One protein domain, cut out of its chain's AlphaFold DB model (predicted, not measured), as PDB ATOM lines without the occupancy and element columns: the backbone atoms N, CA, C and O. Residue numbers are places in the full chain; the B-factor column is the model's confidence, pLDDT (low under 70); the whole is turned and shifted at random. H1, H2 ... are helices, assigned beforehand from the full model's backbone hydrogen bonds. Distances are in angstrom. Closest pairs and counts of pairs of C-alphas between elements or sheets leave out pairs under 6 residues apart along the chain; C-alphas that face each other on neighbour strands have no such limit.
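What this domain is: This is residues 311 to 353 of the 463 residues of an uncharacterized protein of Nocardiopsis sp. CNZ304 (UniProt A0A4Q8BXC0). Three short helices of nearly equal length form a small cluster, their centres at the corners of a triangle and each helix touching the other two. They do not lie side by side: H1, H2 and H3 cross one another at steep tilts, joined by two tight links. The 43 printed residues hold three named helices, in the order H1, H2, H3 along the chain, and no named strand; the class is all helix, with 31 residues in the helices. The whole is compact, with a radius of gyration of the C-alphas of 8.5 A, and has a rounded outline that spans 22 by 16 by 16 A.

How they stand to each other: H1, residues 311 to 321, is the longest helix by residues. It touches H2, residues 327 to 336, with 12 pairs of C-alphas within 8 A; the closest C-alphas are those of Lys 315 and Ser 334, 5.2 A apart. H1 and H2 run opposite ways at a steep tilt of 56 degrees, and their centres are 9.1 A apart. H1 also touches H3, residues 341 to 350, and there the closest C-alphas, those of Leu 318 and Ala 345, are 6.5 A apart. These two run the same way at a steep tilt of 69 degrees, only just short of about perpendicular, with 11.5 A from centre to centre. H2 and H3 touch as well, and their closest C-alphas, those of Ile 333 and Gln 344, are 6.5 A apart. They run opposite ways at a steep tilt of 48 degrees, with their centres 10.9 A apart. The helix packing is mostly crossed: of the three pairs that touch, 0 are at a shallow tilt. In H1, H2 and H3 every O i to N i+4 pair is within hydrogen-bond range.

Where its parts are: H1 begins at C-alpha 311, at (198.886, 182.741, 159.053), and measures 15.2 A from first to last C-alpha, residues 311 to 321. H2, residues 327 to 336, measures 13.9 A and begins at C-alpha 327, at (188.151, 183.573, 165.707). H3, residues 341 to 350, measures 14.0 A and ends at C-alpha 350, at (190.833, 171.181, 173.277). Residues 351 to 353 follow H3.

The domain as a whole: The two C-alphas farthest apart are those of Val 313 and Asp 353, at 23.3 A, and the first and last printed C-alphas, of Pro 311 and Asp 353, are 23.0 A apart. The printed part runs from 311 to 353 and has no cut. The link from H1 to H2, with 5 residues between them, is tight, and so is the link from H2 to H3, with 4 residues. The mean pLDDT of the printed part is 95.3, and no printed residue is under 70.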
ATOM      1  N   PRO A 311     199.864 182.880 157.974       92.81
ATOM      2  CA  PRO A 311     198.886 182.741 159.053       92.81
ATOM      3  C   PRO A 311     197.429 182.794 158.585       92.81
ATOM      4  O   PRO A 311     196.579 182.109 159.149       92.81
ATOM      5  N   GLU A 312     197.135 183.569 157.546       93.44
ATOM      6  CA  GLU A 312     195.802 183.737 156.965       93.44
ATOM      7  C   GLU A 312     195.314 182.433 156.324       93.44
ATOM      8  O   GLU A 312     194.195 181.990 156.587       93.44
ATOM      9  N   VAL A 313     196.181 181.765 155.554       94.19
ATOM     10  CA  VAL A 313     195.883 180.465 154.931       94.19
ATOM     11  C   VAL A 313     195.784 179.376 155.997       94.19
ATOM     12  O   VAL A 313     194.849 178.575 155.984       94.19
ATOM     13  N   ALA A 314     196.702 179.378 156.970       95.62
ATOM     14  CA  ALA A 314     196.679 178.444 158.092       95.62
ATOM     15  C   ALA A 314     195.376 178.558 158.902       95.62
ATOM     16  O   ALA A 314     194.770 177.540 159.243       95.62
ATOM     17  N   LYS A 315     194.931 179.792 159.174       95.81
ATOM     18  CA  LYS A 315     193.668 180.091 159.856       95.81
ATOM     19  C   LYS A 315     192.470 179.605 159.049       95.81
ATOM     20  O   LYS A 315     191.579 178.996 159.634       95.81
ATOM     21  N   GLN A 316     192.442 179.866 157.742       94.88
ATOM     22  CA  GLN A 316     191.344 179.439 156.875       94.88
ATOM     23  C   GLN A 316     191.194 177.913 156.882       94.88
ATOM     24  O   GLN A 316     190.120 177.405 157.184       94.88
ATOM     25  N   GLU A 317     192.276 177.175 156.629       95.75
ATOM     26  CA  GLU A 317     192.231 175.707 156.593       95.75
ATOM     27  C   GLU A 317     191.908 175.093 157.968       95.75
ATOM     28  O   GLU A 317     191.259 174.050 158.046       95.75
ATOM     29  N   LEU A 318     192.327 175.738 159.064       96.94
ATOM     30  CA  LEU A 318     191.918 175.344 160.412       96.94
ATOM     31  C   LEU A 318     190.427 175.603 160.656       96.94
ATOM     32  O   LEU A 318     189.760 174.752 161.240       96.94
ATOM     33  N   GLY A 319     189.901 176.742 160.202       95.50
ATOM     34  CA  GLY A 319     188.478 177.074 160.287       95.50
ATOM     35  C   GLY A 319     187.606 176.089 159.510       95.50
ATOM     36  O   GLY A 319     186.604 175.616 160.040       95.50
ATOM     37  N   ASP A 320     188.037 175.694 158.310       93.69
ATOM     38  CA  ASP A 320     187.361 174.666 157.512       93.69
ATOM     39  C   ASP A 320     187.351 173.300 158.228       93.69
ATOM     40  O   ASP A 320     186.384 172.542 158.123       93.69
ATOM     41  N   ARG A 321     188.416 172.971 158.978       94.75
ATOM     42  CA  ARG A 321     188.523 171.709 159.733       94.75
ATOM     43  C   ARG A 321     187.765 171.724 161.062       94.75
ATOM     44  O   ARG A 321     187.327 170.663 161.515       94.75
ATOM     45  N   CYS A 322     187.649 172.890 161.684       94.69
ATOM     46  CA  CYS A 322     187.008 173.122 162.975       94.69
ATOM     47  C   CYS A 322     185.911 174.189 162.818       94.69
ATOM     48  O   CYS A 322     186.070 175.307 163.325       94.69
ATOM     49  N   PRO A 323     184.813 173.867 162.107       93.19
ATOM     50  CA  PRO A 323     183.731 174.817 161.896       93.19
ATOM     51  C   PRO A 323     183.134 175.243 163.242       93.19
ATOM     52  O   PRO A 323     182.940 174.418 164.131       93.19
ATOM     53  N   GLY A 324     182.864 176.540 163.399       92.44
ATOM     54  CA  GLY A 324     182.320 177.113 164.637       92.44
ATOM     55  C   GLY A 324     183.359 177.475 165.705       92.44
ATOM     56  O   GLY A 324     183.002 178.105 166.699       92.44
ATOM     57  N   ALA A 325     184.643 177.156 165.510       94.62
ATOM     58  CA  ALA A 325     185.685 177.561 166.450       94.62
ATOM     59  C   ALA A 325     185.821 179.101 166.530       94.62
ATOM     60  O   ALA A 325     185.868 179.765 165.487       94.62
ATOM     61  N   PRO A 326     185.957 179.696 167.734       94.94
ATOM     62  CA  PRO A 326     186.060 181.145 167.889       94.94
ATOM     63  C   PRO A 326     187.239 181.746 167.101       94.94
ATOM     64  O   PRO A 326     188.348 181.198 167.145       94.94
ATOM     65  N   PRO A 327     187.074 182.919 166.454       94.75
ATOM     66  CA  PRO A 327     188.151 183.573 165.707       94.75
ATOM     67  C   PRO A 327     189.421 183.831 166.528       94.75
ATOM     68  O   PRO A 327     190.522 183.704 165.997       94.75
ATOM     69  N   ARG A 328     189.287 184.142 167.829       94.94
ATOM     70  CA  ARG A 328     190.426 184.307 168.752       94.94
ATOM     71  C   ARG A 328     191.264 183.029 168.849       94.94
ATOM     72  O   ARG A 328     192.488 183.108 168.793       94.94
ATOM     73  N   VAL A 329     190.615 181.866 168.954       95.56
ATOM     74  CA  VAL A 329     191.279 180.557 169.053       95.56
ATOM     75  C   VAL A 329     191.969 180.212 167.738       95.56
ATOM     76  O   VAL A 329     193.164 179.922 167.731       95.56
ATOM     77  N   THR A 330     191.257 180.301 166.611       96.50
ATOM     78  CA  THR A 330     191.826 179.943 165.301       96.50
ATOM     79  C   THR A 330     192.983 180.860 164.902       96.50
ATOM     80  O   THR A 330     194.015 180.354 164.465       96.50
ATOM     81  N   THR A 331     192.875 182.177 165.134       96.38
ATOM     82  CA  THR A 331     193.967 183.142 164.903       96.38
ATOM     83  C   THR A 331     195.181 182.877 165.792       96.38
ATOM     84  O   THR A 331     196.319 182.991 165.331       96.38
ATOM     85  N   TRP A 332     194.966 182.538 167.063       97.06
ATOM     86  CA  TRP A 332     196.071 182.246 167.970       97.06
ATOM     87  C   TRP A 332     196.792 180.954 167.569       97.06
ATOM     88  O   TRP A 332     198.014 180.959 167.435       97.06
ATOM     89  N   ILE A 333     196.057 179.870 167.279       96.69
ATOM     90  CA  ILE A 333     196.654 178.593 166.853       96.69
ATOM     91  C   ILE A 333     197.444 178.772 165.553       96.69
ATOM     92  O   ILE A 333     198.582 178.307 165.468       96.69
ATOM     93  N   SER A 334     196.884 179.471 164.559       95.19
ATOM     94  CA  SER A 334     197.544 179.667 163.262       95.19
ATOM     95  C   SER A 334     198.865 180.432 163.363       95.19
ATOM     96  O   SER A 334     199.741 180.228 162.532       95.19
ATOM     97  N   ARG A 335     199.020 181.308 164.366       94.31
ATOM     98  CA  ARG A 335     200.225 182.134 164.563       94.31
ATOM     99  C   ARG A 335     201.226 181.507 165.528       94.31
ATOM    100  O   ARG A 335     202.426 181.531 165.282       94.31
ATOM    101  N   CYS A 336     200.742 180.963 166.641       93.75
ATOM    102  CA  CYS A 336     201.582 180.527 167.755       93.75
ATOM    103  C   CYS A 336     201.863 179.018 167.756       93.75
ATOM    104  O   CYS A 336     202.710 178.556 168.522       93.75
ATOM    105  N   TYR A 337     201.173 178.240 166.917       95.00
ATOM    106  CA  TYR A 337     201.336 176.788 166.843       95.00
ATOM    107  C   TYR A 337     201.427 176.289 165.386       95.00
ATOM    108  O   TYR A 337     200.521 175.600 164.901       95.00
ATOM    109  N   PRO A 338     202.528 176.608 164.671       93.75
ATOM    110  CA  PRO A 338     202.753 176.225 163.274       93.75
ATOM    111  C   PRO A 338     203.108 174.731 163.153       93.75
ATOM    112  O   PRO A 338     204.256 174.320 162.969       93.75
ATOM    113  N   ARG A 339     202.100 173.884 163.355       95.62
ATOM    114  CA  ARG A 339     202.170 172.419 163.349       95.62
ATOM    115  C   ARG A 339     201.196 171.843 162.313       95.62
ATOM    116  O   ARG A 339     200.297 172.563 161.873       95.62
ATOM    117  N   PRO A 340     201.354 170.559 161.930       96.81
ATOM    118  CA  PRO A 340     200.396 169.841 161.088       96.81
ATOM    119  C   PRO A 340     198.933 170.135 161.431       96.81
ATOM    120  O   PRO A 340     198.582 170.259 162.610       96.81
ATOM    121  N   LEU A 341     198.075 170.209 160.410       96.94
ATOM    122  CA  LEU A 341     196.663 170.584 160.571       96.94
ATOM    123  C   LEU A 341     195.929 169.650 161.544       96.94
ATOM    124  O   LEU A 341     195.108 170.108 162.334       96.94
ATOM    125  N   SER A 342     196.273 168.360 161.562       95.69
ATOM    126  CA  SER A 342     195.768 167.395 162.548       95.69
ATOM    127  C   SER A 342     196.048 167.806 164.002       95.69
ATOM    128  O   SER A 342     195.158 167.714 164.848       95.69
ATOM    129  N   GLN A 343     197.251 168.312 164.295       96.00
ATOM    130  CA  GLN A 343     197.636 168.781 165.631       96.00
ATOM    131  C   GLN A 343     196.948 170.104 165.975       96.00
ATOM    132  O   GLN A 343     196.438 170.258 167.084       96.00
ATOM    133  N   GLN A 344     196.875 171.034 165.019       96.69
ATOM    134  CA  GLN A 344     196.146 172.294 165.194       96.69
ATOM    135  C   GLN A 344     194.657 172.052 165.467       96.69
ATOM    136  O   GLN A 344     194.106 172.638 166.392       96.69
ATOM    137  N   ALA A 345     194.018 171.144 164.727       96.25
ATOM    138  CA  ALA A 345     192.617 170.787 164.923       96.25
ATOM    139  C   ALA A 345     192.375 170.113 166.282       96.25
ATOM    140  O   ALA A 345     191.372 170.382 166.940       96.25
ATOM    141  N   ARG A 346     193.307 169.262 166.732       95.38
ATOM    142  CA  ARG A 346     193.246 168.636 168.060       95.38
ATOM    143  C   ARG A 346     193.345 169.675 169.178       95.38
ATOM    144  O   ARG A 346     192.573 169.621 170.127       95.38
ATOM    145  N   LEU A 347     194.250 170.646 169.045       96.62
ATOM    146  CA  LEU A 347     194.361 171.771 169.975       96.62
ATOM    147  C   LEU A 347     193.136 172.696 169.927       96.62
ATOM    148  O   LEU A 347     192.681 173.160 170.965       96.62
ATOM    149  N   CYS A 348     192.578 172.932 168.741       96.69
ATOM    150  CA  CYS A 348     191.372 173.735 168.564       96.69
ATOM    151  C   CYS A 348     190.186 173.127 169.319       96.69
ATOM    152  O   CYS A 348     189.565 173.814 170.126       96.69
ATOM    153  N   ARG A 349     189.952 171.818 169.156       95.56
ATOM    154  CA  ARG A 349     188.962 171.061 169.940       95.56
ATOM    155  C   ARG A 349     189.220 171.155 171.440       95.56
ATOM    156  O   ARG A 349     188.322 171.476 172.204       95.56
ATOM    157  N   ALA A 350     190.473 171.010 171.870       95.88
ATOM    158  CA  ALA A 350     190.833 171.181 173.277       95.88
ATOM    159  C   ALA A 350     190.530 172.581 173.850       95.88
ATOM    160  O   ALA A 350     190.344 172.712 175.059       95.88
ATOM    161  N   LEU A 351     190.468 173.614 173.010       96.12
ATOM    162  CA  LEU A 351     190.137 174.990 173.388       96.12
ATOM    163  C   LEU A 351     188.653 175.339 173.187       96.12
ATOM    164  O   LEU A 351     188.284 176.488 173.405       96.12
ATOM    165  N   THR A 352     187.815 174.399 172.740       95.56
ATOM    166  CA  THR A 352     186.417 174.680 172.364       95.56
ATOM    167  C   THR A 352     185.420 173.660 172.903       95.56
ATOM    168  O   THR A 352     184.367 174.059 173.390       95.56
ATOM    169  N   ASP A 353     185.753 172.372 172.878       95.31
ATOM    170  CA  ASP A 353     184.852 171.298 173.290       95.31
ATOM    171  C   ASP A 353     184.734 171.223 174.821       95.31
ATOM    172  O   ASP A 353     185.708 171.409 175.553       95.31
TER     173      ASP A 353